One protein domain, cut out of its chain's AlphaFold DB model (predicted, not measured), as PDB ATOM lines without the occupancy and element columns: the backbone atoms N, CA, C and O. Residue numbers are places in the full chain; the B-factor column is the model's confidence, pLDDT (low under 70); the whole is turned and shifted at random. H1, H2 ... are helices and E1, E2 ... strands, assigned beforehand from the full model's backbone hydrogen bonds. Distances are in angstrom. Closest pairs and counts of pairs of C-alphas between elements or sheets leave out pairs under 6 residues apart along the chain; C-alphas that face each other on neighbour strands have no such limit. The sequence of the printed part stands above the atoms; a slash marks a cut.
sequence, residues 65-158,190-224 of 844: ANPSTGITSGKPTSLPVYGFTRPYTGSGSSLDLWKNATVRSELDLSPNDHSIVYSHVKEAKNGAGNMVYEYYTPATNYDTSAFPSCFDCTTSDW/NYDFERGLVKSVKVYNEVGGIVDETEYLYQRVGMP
ATOM      1  N   ALA A  65     -27.861 -13.405 -29.962       95.31
ATOM      2  CA  ALA A  65     -27.735 -14.502 -29.016       95.31
ATOM      3  C   ALA A  65     -26.442 -15.296 -29.233       95.31
ATOM      4  O   ALA A  65     -25.983 -15.480 -30.361       95.31
ATOM      5  N   ASN A  66     -25.880 -15.809 -28.141       90.94
ATOM      6  CA  ASN A  66     -24.830 -16.811 -28.191       90.94
ATOM      7  C   ASN A  66     -25.428 -18.119 -28.758       90.94
ATOM      8  O   ASN A  66     -26.386 -18.637 -28.177       90.94
ATOM      9  N   PRO A  67     -24.887 -18.678 -29.858       87.88
ATOM     10  CA  PRO A  67     -25.447 -19.866 -30.503       87.88
ATOM     11  C   PRO A  67     -25.515 -21.106 -29.604       87.88
ATOM     12  O   PRO A  67     -26.372 -21.958 -29.817       87.88
ATOM     13  N   SER A  68     -24.630 -21.211 -28.608       87.06
ATOM     14  CA  SER A  68     -24.542 -22.369 -27.714       87.06
ATOM     15  C   SER A  68     -25.533 -22.305 -26.552       87.06
ATOM     16  O   SER A  68     -25.999 -23.343 -26.095       87.06
ATOM     17  N   THR A  69     -25.847 -21.105 -26.049       89.44
ATOM     18  CA  THR A  69     -26.732 -20.934 -24.879       89.44
ATOM     19  C   THR A  69     -28.122 -20.416 -25.238       89.44
ATOM     20  O   THR A  69     -29.041 -20.546 -24.434       89.44
ATOM     21  N   GLY A  70     -28.290 -19.797 -26.410       91.00
ATOM     22  CA  GLY A  70     -29.528 -19.125 -26.822       91.00
ATOM     23  C   GLY A  70     -29.818 -17.813 -26.081       91.00
ATOM     24  O   GLY A  70     -30.814 -17.155 -26.371       91.00
ATOM     25  N   ILE A  71     -28.956 -17.411 -25.144       91.12
ATOM     26  CA  ILE A  71     -29.075 -16.173 -24.363       91.12
ATOM     27  C   ILE A  71     -28.348 -15.045 -25.102       91.12
ATOM     28  O   ILE A  71     -27.406 -15.307 -25.852       91.12
ATOM     29  N   THR A  72     -28.761 -13.787 -24.902       93.25
ATOM     30  CA  THR A  72     -28.047 -12.623 -25.454       93.25
ATOM     31  C   THR A  72     -26.542 -12.689 -25.181       93.25
ATOM     32  O   THR A  72     -26.094 -13.036 -24.088       93.25
ATOM     33  N   SER A  73     -25.756 -12.360 -26.202       92.69
ATOM     34  CA  SER A  73     -24.297 -12.279 -26.140       92.69
ATOM     35  C   SER A  73     -23.797 -10.887 -25.728       92.69
ATOM     36  O   SER A  73     -22.584 -10.646 -25.741       92.69
ATOM     37  N   GLY A  74     -24.735  -9.986 -25.410       90.12
ATOM     38  CA  GLY A  74     -24.488  -8.614 -24.999       90.12
ATOM     39  C   GLY A  74     -23.846  -8.531 -23.623       90.12
ATOM     40  O   GLY A  74     -24.265  -9.215 -22.687       90.12
ATOM     41  N   LYS A  75     -22.842  -7.664 -23.505       83.75
ATOM     42  CA  LYS A  75     -22.123  -7.365 -22.268       83.75
ATOM     43  C   LYS A  75     -22.021  -5.846 -22.100       83.75
ATOM     44  O   LYS A  75     -21.558  -5.180 -23.026       83.75
ATOM     45  N   PRO A  76     -22.447  -5.279 -20.962       79.38
ATOM     46  CA  PRO A  76     -22.287  -3.856 -20.704       79.38
ATOM     47  C   PRO A  76     -20.821  -3.557 -20.399       79.38
ATOM     48  O   PRO A  76     -20.237  -4.199 -19.528       79.38
ATOM     49  N   THR A  77     -20.223  -2.570 -21.066       76.50
ATOM     50  CA  THR A  77     -18.847  -2.126 -20.772       76.50
ATOM     51  C   THR A  77     -18.708  -1.674 -19.321       76.50
ATOM     52  O   THR A  77     -17.736  -2.004 -18.642       76.50
ATOM     53  N   SER A  78     -19.730  -0.988 -18.815       72.88
ATOM     54  CA  SER A  78     -19.932  -0.702 -17.400       72.88
ATOM     55  C   SER A  78     -21.428  -0.578 -17.101       72.88
ATOM     56  O   SER A  78     -22.228  -0.358 -18.011       72.88
ATOM     57  N   LEU A  79     -21.834  -0.717 -15.838       73.69
ATOM     58  CA  LEU A  79     -23.238  -0.563 -15.438       73.69
ATOM     59  C   LEU A  79     -23.530   0.851 -14.946       73.69
ATOM     60  O   LEU A  79     -22.665   1.416 -14.272       73.69
ATOM     61  N   PRO A  80     -24.740   1.380 -15.195       71.25
ATOM     62  CA  PRO A  80     -25.162   2.632 -14.587       71.25
ATOM     63  C   PRO A  80     -25.231   2.479 -13.065       71.25
ATOM     64  O   PRO A  80     -25.622   1.427 -12.543       71.25
ATOM     65  N   VAL A  81     -24.857   3.531 -12.339       69.81
ATOM     66  CA  VAL A  81     -24.798   3.523 -10.874       69.81
ATOM     67  C   VAL A  81     -25.718   4.592 -10.302       69.81
ATOM     68  O   VAL A  81     -25.441   5.782 -10.371       69.81
ATOM     69  N   TYR A  82     -26.794   4.153  -9.652       68.31
ATOM     70  CA  TYR A  82     -27.830   5.030  -9.092       68.31
ATOM     71  C   TYR A  82     -27.733   5.205  -7.571       68.31
ATOM     72  O   TYR A  82     -28.673   5.677  -6.937       68.31
ATOM     73  N   GLY A  83     -26.638   4.796  -6.929       67.25
ATOM     74  CA  GLY A  83     -26.482   5.010  -5.493       67.25
ATOM     75  C   GLY A  83     -25.116   4.636  -4.943       67.25
ATOM     76  O   GLY A  83     -24.378   3.872  -5.555       67.25
ATOM     77  N   PHE A  84     -24.789   5.187  -3.775       62.97
ATOM     78  CA  PHE A  84     -23.531   4.936  -3.069       62.97
ATOM     79  C   PHE A  84     -23.754   4.884  -1.557       62.97
ATOM     80  O   PHE A  84     -24.743   5.415  -1.043       62.97
ATOM     81  N   THR A  85     -22.835   4.251  -0.827       60.16
ATOM     82  CA  THR A  85     -22.882   4.208   0.636       60.16
ATOM     83  C   THR A  85     -22.060   5.343   1.244       60.16
ATOM     84  O   THR A  85     -20.925   5.603   0.853       60.16
ATOM     85  N   ARG A  86     -22.634   6.038   2.227       59.69
ATOM     86  CA  ARG A  86     -21.917   6.984   3.089       59.69
ATOM     87  C   ARG A  86     -21.647   6.341   4.451       59.69
ATOM     88  O   ARG A  86     -22.426   5.485   4.875       59.69
ATOM     89  N   PRO A  87     -20.598   6.763   5.177       58.50
ATOM     90  CA  PRO A  87     -20.422   6.369   6.568       58.50
ATOM     91  C   PRO A  87     -21.695   6.659   7.371       58.50
ATOM     92  O   PRO A  87     -22.185   7.789   7.388       58.50
ATOM     93  N   TYR A  88     -22.233   5.629   8.016       57.44
ATOM     94  CA  TYR A  88     -23.438   5.703   8.830       57.44
ATOM     95  C   TYR A  88     -23.205   4.905  10.109       57.44
ATOM     96  O   TYR A  88     -22.831   3.735  10.063       57.44
ATOM     97  N   THR A  89     -23.418   5.544  11.253       63.44
ATOM     98  CA  THR A  89     -23.393   4.902  12.567       63.44
ATOM     99  C   THR A  89     -24.799   4.941  13.138       63.44
ATOM    100  O   THR A  89     -25.347   6.020  13.354       63.44
ATOM    101  N   GLY A  90     -25.370   3.769  13.386       70.44
ATOM    102  CA  GLY A  90     -26.677   3.604  14.006       70.44
ATOM    103  C   GLY A  90     -26.781   2.226  14.650       70.44
ATOM    104  O   GLY A  90     -25.848   1.426  14.576       70.44
ATOM    105  N   SER A  91     -27.914   1.943  15.279       73.38
ATOM    106  CA  SER A  91     -28.271   0.614  15.778       73.38
ATOM    107  C   SER A  91     -29.374   0.012  14.899       73.38
ATOM    108  O   SER A  91     -30.254   0.728  14.425       73.38
ATOM    109  N   GLY A  92     -29.307  -1.293  14.628       76.31
ATOM    110  CA  GLY A  92     -30.259  -1.993  13.755       76.31
ATOM    111  C   GLY A  92     -29.670  -3.267  13.152       76.31
ATOM    112  O   GLY A  92     -28.517  -3.607  13.418       76.31
ATOM    113  N   SER A  93     -30.455  -3.977  12.336       78.12
ATOM    114  CA  SER A  93     -29.936  -5.113  11.565       78.12
ATOM    115  C   SER A  93     -28.956  -4.639  10.483       78.12
ATOM    116  O   SER A  93     -28.991  -3.478  10.069       78.12
ATOM    117  N   SER A  94     -28.108  -5.529   9.958       65.81
ATOM    118  CA  SER A  94     -27.183  -5.194   8.860       65.81
ATOM    119  C   SER A  94     -27.900  -4.592   7.644       65.81
ATOM    120  O   SER A  94     -27.356  -3.716   6.977       65.81
ATOM    121  N   LEU A  95     -29.144  -5.012   7.382       64.25
ATOM    122  CA  LEU A  95     -29.971  -4.474   6.303       64.25
ATOM    123  C   LEU A  95     -30.481  -3.055   6.607       64.25
ATOM    124  O   LEU A  95     -30.546  -2.229   5.700       64.25
ATOM    125  N   ASP A  96     -30.812  -2.755   7.864       66.31
ATOM    126  CA  ASP A  96     -31.246  -1.413   8.281       66.31
ATOM    127  C   ASP A  96     -30.084  -0.422   8.235       66.31
ATOM    128  O   ASP A  96     -30.228   0.697   7.744       66.31
ATOM    129  N   LEU A  97     -28.904  -0.854   8.685       68.94
ATOM    130  CA  LEU A  97     -27.678  -0.071   8.566       68.94
ATOM    131  C   LEU A  97     -27.340   0.187   7.091       68.94
ATOM    132  O   LEU A  97     -27.027   1.318   6.731       68.94
ATOM    133  N   TRP A  98     -27.485  -0.822   6.225       59.03
ATOM    134  CA  TRP A  98     -27.255  -0.692   4.784       59.03
ATOM    135  C   TRP A  98     -28.223   0.283   4.105       59.03
ATOM    136  O   TRP A  98     -27.799   1.155   3.344       59.03
ATOM    137  N   LYS A  99     -29.525   0.183   4.401       67.06
ATOM    138  CA  LYS A  99     -30.550   1.090   3.857       67.06
ATOM    139  C   LYS A  99     -30.293   2.537   4.264       67.06
ATOM    140  O   LYS A  99     -30.371   3.423   3.423       67.06
ATOM    141  N   ASN A 100     -29.934   2.766   5.526       68.69
ATOM    142  CA  ASN A 100     -29.682   4.109   6.050       68.69
ATOM    143  C   ASN A 100     -28.325   4.691   5.611       68.69
ATOM    144  O   ASN A 100     -28.151   5.913   5.570       68.69
ATOM    145  N   ALA A 101     -27.370   3.827   5.254       65.06
ATOM    146  CA  ALA A 101     -26.088   4.212   4.677       65.06
ATOM    147  C   ALA A 101     -26.166   4.520   3.174       65.06
ATOM    148  O   ALA A 101     -25.282   5.201   2.663       65.06
ATOM    149  N   THR A 102     -27.182   4.038   2.453       64.88
ATOM    150  CA  THR A 102     -27.256   4.155   0.988       64.88
ATOM    151  C   THR A 102     -27.995   5.423   0.560       64.88
ATOM    152  O   THR A 102     -29.169   5.601   0.870       64.88
ATOM    153  N   VAL A 103     -27.334   6.282  -0.216       69.00
ATOM    154  CA  VAL A 103     -27.966   7.409  -0.916       69.00
ATOM    155  C   VAL A 103     -28.279   6.972  -2.342       69.00
ATOM    156  O   VAL A 103     -27.401   6.447  -3.026       69.00
ATOM    157  N   ARG A 104     -29.522   7.176  -2.791       73.12
ATOM    158  CA  ARG A 104     -29.950   6.920  -4.173       73.12
ATOM    159  C   ARG A 104     -30.051   8.225  -4.960       73.12
ATOM    160  O   ARG A 104     -30.531   9.223  -4.435       73.12
ATOM    161  N   SER A 105     -29.616   8.180  -6.211       71.75
ATOM    162  CA  SER A 105     -29.733   9.227  -7.217       71.75
ATOM    163  C   SER A 105     -30.688   8.761  -8.311       71.75
ATOM    164  O   SER A 105     -30.684   7.589  -8.682       71.75
ATOM    165  N   GLU A 106     -31.494   9.679  -8.836       78.38
ATOM    166  CA  GLU A 106     -32.313   9.434 -10.031       78.38
ATOM    167  C   GLU A 106     -31.486   9.516 -11.322       78.38
ATOM    168  O   GLU A 106     -31.896   9.012 -12.363       78.38
ATOM    169  N   LEU A 107     -30.307  10.134 -11.243       76.00
ATOM    170  CA  LEU A 107     -29.339  10.222 -12.327       76.00
ATOM    171  C   LEU A 107     -28.240   9.184 -12.137       76.00
ATOM    172  O   LEU A 107     -27.835   8.893 -11.007       76.00
ATOM    173  N   ASP A 108     -27.733   8.680 -13.254       74.44
ATOM    174  CA  ASP A 108     -26.529   7.867 -13.267       74.44
ATOM    175  C   ASP A 108     -25.336   8.681 -12.741       74.44
ATOM    176  O   ASP A 108     -25.033   9.769 -13.232       74.44
ATOM    177  N   LEU A 109     -24.697   8.169 -11.691       70.19
ATOM    178  CA  LEU A 109     -23.544   8.776 -11.029       70.19
ATOM    179  C   LEU A 109     -22.214   8.299 -11.630       70.19
ATOM    180  O   LEU A 109     -21.151   8.803 -11.252       70.19
ATOM    181  N   SER A 110     -22.248   7.301 -12.516       69.94
ATOM    182  CA  SER A 110     -21.066   6.785 -13.195       69.94
ATOM    183  C   SER A 110     -20.625   7.735 -14.318       69.94
ATOM    184  O   SER A 110     -21.446   8.171 -15.118       69.94
ATOM    185  N   PRO A 111     -19.320   8.046 -14.434       66.31
ATOM    186  CA  PRO A 111     -18.780   8.796 -15.568       66.31
ATOM    187  C   PRO A 111     -18.451   7.904 -16.781       66.31
ATOM    188  O   PRO A 111     -17.874   8.392 -17.750       66.31
ATOM    189  N   ASN A 112     -18.695   6.594 -16.691       71.00
ATOM    190  CA  ASN A 112     -18.219   5.614 -17.666       71.00
ATOM    191  C   ASN A 112     -19.191   5.427 -18.840       71.00
ATOM    192  O   ASN A 112     -20.374   5.732 -18.764       71.00
ATOM    193  N   ASP A 113     -18.672   4.867 -19.931       74.25
ATOM    194  CA  ASP A 113     -19.474   4.403 -21.062       74.25
ATOM    195  C   ASP A 113     -20.293   3.158 -20.669       74.25
ATOM    196  O   ASP A 113     -19.743   2.169 -20.161       74.25
ATOM    197  N   HIS A 114     -21.601   3.205 -20.927       76.50
ATOM    198  CA  HIS A 114     -22.580   2.144 -20.653       76.50
ATOM    199  C   HIS A 114     -23.007   1.384 -21.918       76.50
ATOM    200  O   HIS A 114     -24.044   0.715 -21.930       76.50
ATOM    201  N   SER A 115     -22.223   1.495 -22.992       82.81
ATOM    202  CA  SER A 115     -22.444   0.773 -24.242       82.81
ATOM    203  C   SER A 115     -22.504  -0.740 -24.032       82.81
ATOM    204  O   SER A 115     -21.775  -1.327 -23.228       82.81
ATOM    205  N   ILE A 116     -23.367  -1.394 -24.806       86.69
ATOM    206  CA  ILE A 116     -23.452  -2.852 -24.831       86.69
ATOM    207  C   ILE A 116     -22.659  -3.372 -26.026       86.69
ATOM    208  O   ILE A 116     -22.963  -3.043 -27.173       86.69
ATOM    209  N   VAL A 117     -21.664  -4.215 -25.761       86.62
ATOM    210  CA  VAL A 117     -20.879  -4.902 -26.794       86.62
ATOM    211  C   VAL A 117     -21.367  -6.336 -26.964       86.62
ATOM    212  O   VAL A 117     -21.742  -6.986 -25.991       86.62
ATOM    213  N   TYR A 118     -21.357  -6.845 -28.195       91.06
ATOM    214  CA  TYR A 118     -21.824  -8.197 -28.514       91.06
ATOM    215  C   TYR A 118     -20.666  -9.074 -28.950       91.06
ATOM    216  O   TYR A 118     -19.883  -8.691 -29.814       91.06
ATOM    217  N   SER A 119     -20.593 -10.274 -28.377       90.31
ATOM    218  CA  SER A 119     -19.637 -11.287 -28.835       90.31
ATOM    219  C   SER A 119     -20.143 -12.063 -30.048       90.31
ATOM    220  O   SER A 119     -19.331 -12.660 -30.743       90.31
ATOM    221  N   HIS A 120     -21.454 -12.066 -30.318       94.62
ATOM    222  CA  HIS A 120     -22.051 -12.798 -31.432       94.62
ATOM    223  C   HIS A 120     -23.097 -11.957 -32.160       94.62
ATOM    224  O   HIS A 120     -23.985 -11.367 -31.539       94.62
ATOM    225  N   VAL A 121     -23.026 -11.961 -33.490       96.69
ATOM    226  CA  VAL A 121     -24.048 -11.392 -34.372       96.69
ATOM    227  C   VAL A 121     -24.351 -12.409 -35.462       96.69
ATOM    228  O   VAL A 121     -23.462 -12.821 -36.198       96.69
ATOM    229  N   LYS A 122     -25.610 -12.818 -35.574       96.25
ATOM    230  CA  LYS A 122     -26.102 -13.682 -36.647       96.25
ATOM    231  C   LYS A 122     -26.949 -12.860 -37.603       96.25
ATOM    232  O   LYS A 122     -27.936 -12.282 -37.163       96.25
ATOM    233  N   GLU A 123     -26.614 -12.872 -38.885       96.38
ATOM    234  CA  GLU A 123     -27.444 -12.368 -39.979       96.38
ATOM    235  C   GLU A 123     -28.056 -13.559 -40.729       96.38
ATOM    236  O   GLU A 123     -27.339 -14.442 -41.188       96.38
ATOM    237  N   ALA A 124     -29.377 -13.611 -40.865       94.94
ATOM    238  CA  ALA A 124     -30.077 -14.651 -41.615       94.94
ATOM    239  C   ALA A 124     -30.847 -14.043 -42.790       94.94
ATOM    240  O   ALA A 124     -31.613 -13.096 -42.595       94.94
ATOM    241  N   LYS A 125     -30.679 -14.625 -43.982       91.12
ATOM    242  CA  LYS A 125     -31.374 -14.226 -45.212       91.12
ATOM    243  C   LYS A 125     -32.097 -15.427 -45.802       91.12
ATOM    244  O   LYS A 125     -31.504 -16.490 -45.983       91.12
ATOM    245  N   ASN A 126     -33.374 -15.256 -46.120       84.06
ATOM    246  CA  ASN A 126     -34.147 -16.311 -46.769       84.06
ATOM    247  C   ASN A 126     -33.549 -16.619 -48.156       84.06
ATOM    248  O   ASN A 126     -33.217 -15.683 -48.879       84.06
ATOM    249  N   GLY A 127     -33.370 -17.891 -48.523       82.88
ATOM    250  CA  GLY A 127     -32.728 -18.275 -49.791       82.88
ATOM    251  C   GLY A 127     -31.193 -18.358 -49.754       82.88
ATOM    252  O   GLY A 127     -30.591 -18.885 -50.688       82.88
ATOM    253  N   ALA A 128     -30.535 -17.820 -48.718       83.69
ATOM    254  CA  ALA A 128     -29.070 -17.681 -48.665       83.69
ATOM    255  C   ALA A 128     -28.436 -18.191 -47.355       83.69
ATOM    256  O   ALA A 128     -27.233 -18.030 -47.145       83.69
ATOM    257  N   GLY A 129     -29.225 -18.821 -46.479       90.19
ATOM    258  CA  GLY A 129     -28.760 -19.351 -45.200       90.19
ATOM    259  C   GLY A 129     -28.483 -18.261 -44.157       90.19
ATOM    260  O   GLY A 129     -29.281 -17.339 -43.970       90.19
ATOM    261  N   ASN A 130     -27.394 -18.391 -43.397       93.56
ATOM    262  CA  ASN A 130     -27.045 -17.410 -42.366       93.56
ATOM    263  C   ASN A 130     -25.536 -17.220 -42.196       93.56
ATOM    264  O   ASN A 130     -24.752 -18.126 -42.443       93.56
ATOM    265  N   MET A 131     -25.140 -16.034 -41.747       95.50
ATOM    266  CA  MET A 131     -23.772 -15.679 -41.405       95.50
ATOM    267  C   MET A 131     -23.682 -15.391 -39.909       95.50
ATOM    268  O   MET A 131     -24.506 -14.657 -39.369       95.50
ATOM    269  N   VAL A 132     -22.695 -15.970 -39.233       95.75
ATOM    270  CA  VAL A 132     -22.432 -15.748 -37.810       95.75
ATOM    271  C   VAL A 132     -21.063 -15.106 -37.665       95.75
ATOM    272  O   VAL A 132     -20.051 -15.690 -38.052       95.75
ATOM    273  N   TYR A 133     -21.053 -13.911 -37.093       96.44
ATOM    274  CA  TYR A 133     -19.866 -13.188 -36.677       96.44
ATOM    275  C   TYR A 133     -19.642 -13.431 -35.190       96.44
ATOM    276  O   TYR A 133     -20.548 -13.235 -34.378       96.44
ATOM    277  N   GLU A 134     -18.430 -13.828 -34.841       94.69
ATOM    278  CA  GLU A 134     -17.949 -13.899 -33.469       94.69
ATOM    279  C   GLU A 134     -16.883 -12.823 -33.276       94.69
ATOM    280  O   GLU A 134     -16.004 -12.665 -34.122       94.69
ATOM    281  N   TYR A 135     -16.937 -12.105 -32.161       90.94
ATOM    282  CA  TYR A 135     -16.018 -11.023 -31.829       90.94
ATOM    283  C   TYR A 135     -15.326 -11.289 -30.497       90.94
ATOM    284  O   TYR A 135     -15.922 -11.842 -29.568       90.94
ATOM    285  N   TYR A 136     -14.086 -10.823 -30.380       81.94
ATOM    286  CA  TYR A 136     -13.494 -10.582 -29.074       81.94
ATOM    287  C   TYR A 136     -14.230  -9.425 -28.392       81.94
ATOM    288  O   TYR A 136     -14.561  -8.406 -29.005       81.94
ATOM    289  N   THR A 137     -14.501  -9.608 -27.105       78.00
ATOM    290  CA  THR A 137     -15.065  -8.579 -26.230       78.00
ATOM    291  C   THR A 137     -14.084  -8.345 -25.090       78.00
ATOM    292  O   THR A 137     -13.624  -9.346 -24.533       78.00
ATOM    293  N   PRO A 138     -13.802  -7.088 -24.708       73.00
ATOM    294  CA  PRO A 138     -12.944  -6.806 -23.562       73.00
ATOM    295  C   PRO A 138     -13.549  -7.365 -22.269       73.00
ATOM    296  O   PRO A 138     -14.734  -7.720 -22.213       73.00
ATOM    297  N   ALA A 139     -12.746  -7.392 -21.207       69.50
ATOM    298  CA  ALA A 139     -13.259  -7.604 -19.858       69.50
ATOM    299  C   ALA A 139     -14.310  -6.540 -19.508       69.50
ATOM    300  O   ALA A 139     -14.175  -5.367 -19.861       69.50
ATOM    301  N   THR A 140     -15.361  -6.951 -18.801       68.62
ATOM    302  CA  THR A 140     -16.461  -6.065 -18.390       68.62
ATOM    303  C   THR A 140     -16.810  -6.278 -16.921       68.62
ATOM    304  O   THR A 140     -16.335  -7.220 -16.293       68.62
ATOM    305  N   ASN A 141     -17.671  -5.421 -16.363       63.00
ATOM    306  CA  ASN A 141     -18.019  -5.399 -14.934       63.00
ATOM    307  C   ASN A 141     -18.509  -6.749 -14.349       63.00
ATOM    308  O   ASN A 141     -18.396  -6.966 -13.147       63.00
ATOM    309  N   TYR A 142     -19.044  -7.659 -15.173       57.59
ATOM    310  CA  TYR A 142     -19.506  -8.995 -14.751       57.59
ATOM    311  C   TYR A 142     -18.667 -10.152 -15.288       57.59
ATOM    312  O   TYR A 142     -18.943 -11.308 -14.967       57.59
ATOM    313  N   ASP A 143     -17.674  -9.864 -16.122       60.56
ATOM    314  CA  ASP A 143     -16.971 -10.882 -16.881       60.56
ATOM    315  C   ASP A 143     -15.460 -10.662 -16.813       60.56
ATOM    316  O   ASP A 143     -14.879  -9.894 -17.585       60.56
ATOM    317  N   THR A 144     -14.840 -11.379 -15.876       57.22
ATOM    318  CA  THR A 144     -13.383 -11.506 -15.743       57.22
ATOM    319  C   THR A 144     -12.807 -12.607 -16.639       57.22
ATOM    320  O   THR A 144     -11.585 -12.761 -16.696       57.22
ATOM    321  N   SER A 145     -13.663 -13.366 -17.343       53.72
ATOM    322  CA  SER A 145     -13.276 -14.466 -18.238       53.72
ATOM    323  C   SER A 145     -12.825 -13.997 -19.621       53.72
ATOM    324  O   SER A 145     -12.457 -14.824 -20.457       53.72
ATOM    325  N   ALA A 146     -12.813 -12.683 -19.866       55.66
ATOM    326  CA  ALA A 146     -12.122 -12.111 -21.008       55.66
ATOM    327  C   ALA A 146     -10.618 -12.391 -20.871       55.66
ATOM    328  O   ALA A 146      -9.879 -11.690 -20.179       55.66
ATOM    329  N   PHE A 147     -10.186 -13.481 -21.496       54.75
ATOM    330  CA  PHE A 147      -8.778 -13.766 -21.694       54.75
ATOM    331  C   PHE A 147      -8.228 -12.806 -22.750       54.75
ATOM    332  O   PHE A 147      -8.891 -12.599 -23.774       54.75
ATOM    333  N   PRO A 148      -7.025 -12.251 -22.540       53.72
ATOM    334  CA  PRO A 148      -6.365 -11.450 -23.556       53.72
ATOM    335  C   PRO A 148      -6.218 -12.257 -24.848       53.72
ATOM    336  O   PRO A 148      -5.999 -13.469 -24.819       53.72
ATOM    337  N   SER A 149      -6.271 -11.594 -25.999       53.59
ATOM    338  CA  SER A 149      -5.972 -12.234 -27.286       53.59
ATOM    339  C   SER A 149      -4.486 -12.597 -27.461       53.59
ATOM    340  O   SER A 149      -4.126 -13.192 -28.478       53.59
ATOM    341  N   CYS A 150      -3.615 -12.297 -26.484       53.31
ATOM    342  CA  CYS A 150      -2.211 -12.709 -26.494       53.31
ATOM    343  C   CYS A 150      -2.019 -14.174 -26.061       53.31
ATOM    344  O   CYS A 150      -2.431 -14.606 -24.990       53.31
ATOM    345  N   PHE A 151      -1.346 -14.936 -26.930       45.41
ATOM    346  CA  PHE A 151      -1.088 -16.381 -26.833       45.41
ATOM    347  C   PHE A 151      -0.334 -16.826 -25.561       45.41
ATOM    348  O   PHE A 151      -0.377 -18.002 -25.209       45.41
ATOM    349  N   ASP A 152       0.364 -15.915 -24.889       51.31
ATOM    350  CA  ASP A 152       1.201 -16.143 -23.706       51.31
ATOM    351  C   ASP A 152       0.649 -15.498 -22.424       51.31
ATOM    352  O   ASP A 152       1.235 -15.636 -21.348       51.31
ATOM    353  N   CYS A 153      -0.499 -14.830 -22.510       54.41
ATOM    354  CA  CYS A 153      -1.120 -14.175 -21.373       54.41
ATOM    355  C   CYS A 153      -1.895 -15.197 -20.529       54.41
ATOM    356  O   CYS A 153      -2.919 -15.734 -20.940       54.41
ATOM    357  N   THR A 154      -1.378 -15.489 -19.333       51.56
ATOM    358  CA  THR A 154      -1.950 -16.479 -18.397       51.56
ATOM    359  C   THR A 154      -2.809 -15.854 -17.296       51.56
ATOM    360  O   THR A 154      -3.403 -16.574 -16.494       51.56
ATOM    361  N   THR A 155      -2.907 -14.524 -17.258       52.47
ATOM    362  CA  THR A 155      -3.669 -13.758 -16.265       52.47
ATOM    363  C   THR A 155      -4.737 -12.904 -16.940       52.47
ATOM    364  O   THR A 155      -4.517 -12.400 -18.038       52.47
ATOM    365  N   SER A 156      -5.887 -12.725 -16.282       55.66
ATOM    366  CA  SER A 156      -6.897 -11.743 -16.701       55.66
ATOM    367  C   SER A 156      -6.268 -10.347 -16.700       55.66
ATOM    368  O   SER A 156      -5.662  -9.949 -15.704       55.66
ATOM    369  N   ASP A 157      -6.388  -9.618 -17.812       58.59
ATOM    370  CA  ASP A 157      -5.780  -8.290 -17.972       58.59
ATOM    371  C   ASP A 157      -6.532  -7.202 -17.200       58.59
ATOM    372  O   ASP A 157      -6.034  -6.081 -17.091       58.59
ATOM    373  N   TRP A 158      -7.705  -7.522 -16.643       63.41
ATOM    374  CA  TRP A 158      -8.552  -6.607 -15.891       63.41
ATOM    375  C   TRP A 158      -8.469  -6.858 -14.386       63.41
ATOM    376  O   TRP A 158      -8.668  -7.970 -13.899       63.41
ATOM    377  N   ASN A 190      -8.747   1.569 -19.760       63.34
ATOM    378  CA  ASN A 190      -9.160   1.612 -21.160       63.34
ATOM    379  C   ASN A 190      -8.677   0.347 -21.909       63.34
ATOM    380  O   ASN A 190      -7.488   0.230 -22.201       63.34
ATOM    381  N   TYR A 191      -9.605  -0.566 -22.229       70.94
ATOM    382  CA  TYR A 191      -9.389  -1.736 -23.105       70.94
ATOM    383  C   TYR A 191     -10.084  -1.575 -24.465       70.94
ATOM    384  O   TYR A 191     -10.457  -2.553 -25.111       70.94
ATOM    385  N   ASP A 192     -10.290  -0.339 -24.923       67.69
ATOM    386  CA  ASP A 192     -10.993  -0.070 -26.182       67.69
ATOM    387  C   ASP A 192     -10.272  -0.684 -27.389       67.69
ATOM    388  O   ASP A 192     -10.914  -1.028 -28.377       67.69
ATOM    389  N   PHE A 193      -8.958  -0.905 -27.278       72.56
ATOM    390  CA  PHE A 193      -8.145  -1.578 -28.292       72.56
ATOM    391  C   PHE A 193      -8.522  -3.056 -28.523       72.56
ATOM    392  O   PHE A 193      -8.132  -3.617 -29.545       72.56
ATOM    393  N   GLU A 194      -9.277  -3.682 -27.613       72.56
ATOM    394  CA  GLU A 194      -9.770  -5.065 -27.737       72.56
ATOM    395  C   GLU A 194     -11.214  -5.133 -28.267       72.56
ATOM    396  O   GLU A 194     -11.728  -6.217 -28.554       72.56
ATOM    397  N   ARG A 195     -11.901  -3.987 -28.404       76.38
ATOM    398  CA  ARG A 195     -13.298  -3.940 -28.856       76.38
ATOM    399  C   ARG A 195     -13.404  -4.210 -30.358       76.38
ATOM    400  O   ARG A 195     -12.717  -3.597 -31.169       76.38
ATOM    401  N   GLY A 196     -14.349  -5.072 -30.739       76.94
ATOM    402  CA  GLY A 196     -14.789  -5.226 -32.132       76.94
ATOM    403  C   GLY A 196     -13.842  -6.018 -33.037       76.94
ATOM    404  O   GLY A 196     -14.066  -6.071 -34.246       76.94
ATOM    405  N   LEU A 197     -12.815  -6.665 -32.478       86.31
ATOM    406  CA  LEU A 197     -11.942  -7.562 -33.235       86.31
ATOM    407  C   LEU A 197     -12.720  -8.826 -33.616       86.31
ATOM    408  O   LEU A 197     -13.153  -9.586 -32.749       86.31
ATOM    409  N   VAL A 198     -12.917  -9.050 -34.914       91.75
ATOM    410  CA  VAL A 198     -13.618 -10.233 -35.432       91.75
ATOM    411  C   VAL A 198     -12.781 -11.466 -35.121       91.75
ATOM    412  O   VAL A 198     -11.661 -11.567 -35.590       91.75
ATOM    413  N   LYS A 199     -13.314 -12.423 -34.370       91.31
ATOM    414  CA  LYS A 199     -12.676 -13.707 -34.066       91.31
ATOM    415  C   LYS A 199     -12.973 -14.751 -35.139       91.31
ATOM    416  O   LYS A 199     -12.073 -15.466 -35.574       91.31
ATOM    417  N   SER A 200     -14.224 -14.842 -35.586       94.94
ATOM    418  CA  SER A 200     -14.598 -15.732 -36.683       94.94
ATOM    419  C   SER A 200     -15.796 -15.211 -37.478       94.94
ATOM    420  O   SER A 200     -16.635 -14.479 -36.957       94.94
ATOM    421  N   VAL A 201     -15.863 -15.585 -38.754       97.19
ATOM    422  CA  VAL A 201     -17.024 -15.390 -39.628       97.19
ATOM    423  C   VAL A 201     -17.362 -16.735 -40.243       97.19
ATOM    424  O   VAL A 201     -16.537 -17.309 -40.957       97.19
ATOM    425  N   LYS A 202     -18.558 -17.248 -39.960       95.44
ATOM    426  CA  LYS A 202     -19.034 -18.543 -40.457       95.44
ATOM    427  C   LYS A 202     -20.271 -18.343 -41.310       95.44
ATOM    428  O   LYS A 202     -21.240 -17.744 -40.855       95.44
ATOM    429  N   VAL A 203     -20.237 -18.855 -42.532       94.12
ATOM    430  CA  VAL A 203     -21.351 -18.828 -43.478       94.12
ATOM    431  C   VAL A 203     -21.961 -20.216 -43.537       94.12
ATOM    432  O   VAL A 203     -21.278 -21.196 -43.836       94.12
ATOM    433  N   TYR A 204     -23.253 -20.288 -43.259       91.50
ATOM    434  CA  TYR A 204     -24.058 -21.494 -43.259       91.50
ATOM    435  C   TYR A 204     -25.027 -21.464 -44.434       91.50
ATOM    436  O   TYR A 204     -25.629 -20.430 -44.720       91.50
ATOM    437  N   ASN A 205     -25.228 -22.611 -45.070       88.50
ATOM    438  CA  ASN A 205     -26.335 -22.807 -46.000       88.50
ATOM    439  C   ASN A 205     -27.673 -23.006 -45.255       88.50
ATOM    440  O   ASN A 205     -27.739 -22.993 -44.024       88.50
ATOM    441  N   GLU A 206     -28.753 -23.213 -46.009       86.94
ATOM    442  CA  GLU A 206     -30.108 -23.351 -45.457       86.94
ATOM    443  C   GLU A 206     -30.306 -24.587 -44.572       86.94
ATOM    444  O   GLU A 206     -31.117 -24.557 -43.649       86.94
ATOM    445  N   VAL A 207     -29.541 -25.657 -44.809       85.38
ATOM    446  CA  VAL A 207     -29.605 -26.898 -44.018       85.38
ATOM    447  C   VAL A 207     -28.655 -26.885 -42.812       85.38
ATOM    448  O   VAL A 207     -28.546 -27.883 -42.106       85.38
ATOM    449  N   GLY A 208     -27.967 -25.764 -42.557       84.81
ATOM    450  CA  GLY A 208     -27.075 -25.578 -41.408       84.81
ATOM    451  C   GLY A 208     -25.642 -26.088 -41.598       84.81
ATOM    452  O   GLY A 208     -24.885 -26.135 -40.630       84.81
ATOM    453  N   GLY A 209     -25.241 -26.450 -42.819       86.56
ATOM    454  CA  GLY A 209     -23.858 -26.803 -43.156       86.56
ATOM    455  C   GLY A 209     -22.988 -25.566 -43.406       86.56
ATOM    456  O   GLY A 209     -23.449 -24.606 -44.019       86.56
ATOM    457  N   ILE A 210     -21.730 -25.589 -42.956       87.88
ATOM    458  CA  ILE A 210     -20.767 -24.491 -43.157       87.88
ATOM    459  C   ILE A 210     -20.206 -24.543 -44.582       87.88
ATOM    460  O   ILE A 210     -19.623 -25.551 -44.987       87.88
ATOM    461  N   VAL A 211     -20.338 -23.440 -45.319       90.50
ATOM    462  CA  VAL A 211     -19.828 -23.289 -46.693       90.50
ATOM    463  C   VAL A 211     -18.564 -22.431 -46.772       90.50
ATOM    464  O   VAL A 211     -17.698 -22.703 -47.601       90.50
ATOM    465  N   ASP A 212     -18.421 -21.439 -45.892       93.06
ATOM    466  CA  ASP A 212     -17.214 -20.613 -45.768       93.06
ATOM    467  C   ASP A 212     -16.965 -20.301 -44.287       93.06
ATOM    468  O   ASP A 212     -17.894 -20.015 -43.531       93.06
ATOM    469  N   GLU A 213     -15.712 -20.362 -43.863       94.81
ATOM    470  CA  GLU A 213     -15.276 -20.043 -42.506       94.81
ATOM    471  C   GLU A 213     -13.986 -19.231 -42.584       94.81
ATOM    472  O   GLU A 213     -13.019 -19.638 -43.225       94.81
ATOM    473  N   THR A 214     -13.961 -18.079 -41.920       97.62
ATOM    474  CA  THR A 214     -12.740 -17.295 -41.720       97.62
ATOM    475  C   THR A 214     -12.494 -17.111 -40.231       97.62
ATOM    476  O   THR A 214     -13.327 -16.544 -39.534       97.62
ATOM    477  N   GLU A 215     -11.350 -17.576 -39.744       96.50
ATOM    478  CA  GLU A 215     -10.906 -17.441 -38.357       96.50
ATOM    479  C   GLU A 215      -9.750 -16.448 -38.283       96.50
ATOM    480  O   GLU A 215      -8.820 -16.503 -39.093       96.50
ATOM    481  N   TYR A 216      -9.785 -15.572 -37.287       94.50
ATOM    482  CA  TYR A 216      -8.774 -14.555 -37.042       94.50
ATOM    483  C   TYR A 216      -8.136 -14.798 -35.680       94.50
ATOM    484  O   TYR A 216      -8.807 -14.959 -34.664       94.50
ATOM    485  N   LEU A 217      -6.811 -14.794 -35.667       90.31
ATOM    486  CA  LEU A 217      -5.999 -14.809 -34.465       90.31
ATOM    487  C   LEU A 217      -5.219 -13.505 -34.411       90.31
ATOM    488  O   LEU A 217      -4.568 -13.133 -35.393       90.31
ATOM    489  N   TYR A 218      -5.238 -12.858 -33.255       86.75
ATOM    490  CA  TYR A 218      -4.509 -11.622 -33.000       86.75
ATOM    491  C   TYR A 218      -3.299 -11.874 -32.098       86.75
ATOM    492  O   TYR A 218      -3.104 -12.973 -31.574       86.75
ATOM    493  N   GLN A 219      -2.431 -10.877 -32.003       82.25
ATOM    494  CA  GLN A 219      -1.337 -10.830 -31.051       82.25
ATOM    495  C   GLN A 219      -1.051  -9.398 -30.640       82.25
ATOM    496  O   GLN A 219      -1.061  -8.479 -31.466       82.25
ATOM    497  N   ARG A 220      -0.662  -9.250 -29.382       77.62
ATOM    498  CA  ARG A 220      -0.080  -8.022 -28.871       77.62
ATOM    499  C   ARG A 220       1.388  -7.935 -29.282       77.62
ATOM    500  O   ARG A 220       2.113  -8.925 -29.266       77.62
ATOM    501  N   VAL A 221       1.833  -6.737 -29.642       68.06
ATOM    502  CA  VAL A 221       3.224  -6.471 -30.061       68.06
ATOM    503  C   VAL A 221       4.214  -6.339 -28.903       68.06
ATOM    504  O   VAL A 221       5.420  -6.321 -29.129       68.06
ATOM    505  N   GLY A 222       3.723  -6.252 -27.668       68.69
ATOM    506  CA  GLY A 222       4.532  -6.167 -26.458       68.69
ATOM    507  C   GLY A 222       3.668  -6.051 -25.205       68.69
ATOM    508  O   GLY A 222       2.446  -5.922 -25.291       68.69
ATOM    509  N   MET A 223       4.302  -6.091 -24.031       67.88
ATOM    510  CA  MET A 223       3.598  -5.819 -22.777       67.88
ATOM    511  C   MET A 223       3.124  -4.355 -22.750       67.88
ATOM    512  O   MET A 223       3.923  -3.464 -23.050       67.88
ATOM    513  N   PRO A 224       1.858  -4.088 -22.382       69.69
ATOM    514  CA  PRO A 224       1.356  -2.732 -22.186       69.69
ATOM    515  C   PRO A 224       2.249  -1.897 -21.264       69.69
ATOM    516  O   PRO A 224       2.644  -2.362 -20.192       69.69
TER     517      PRO A 224
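Overview. This is residues 65 to 158 and 190 to 224 of the 844 residues of the protein "PKD domain-containing protein" of Pedobacter sp. RP-1-16 (UniProt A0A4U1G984). The model has little regular structure: an antiparallel sheet, E5 E6 E7 E8, with a long arm ending in a small head of E2, E3 and H1. Only 51 of 129 printed residues are in named elements, mostly strand: E1, E2, H1, then E3 to E8. It is only just loose, close to extended: radius of gyration of the C-alphas 20.9 A, spans 67 by 41 by 24 A.

Along the chain. E5 is residues 120-125, E6 129-135, E7 198-204 and E8 210-220, 30.1 A long, ending at C-alpha 220 (-0.080, -8.022, -28.871). E1, 74-76, begins at C-alpha 74 (-24.488, -8.614, -24.999); E2 is 83-85, H1 94-101, E3 102-104 and E4 116-118.

Arrangement. E6 and E7, antiparallel, have N 132 and O 202 within hydrogen-bond range, 2.8 A. E4 runs on into E5 at 65 degrees. In H1 every O i to N i+4 pair is within range.

Size, cuts and confidence. Residues 159-189 are cut out; C-alphas 158 and 190 are 9.8 A apart. E3 to E4 is a long link, and 47 residues have pLDDT under 70.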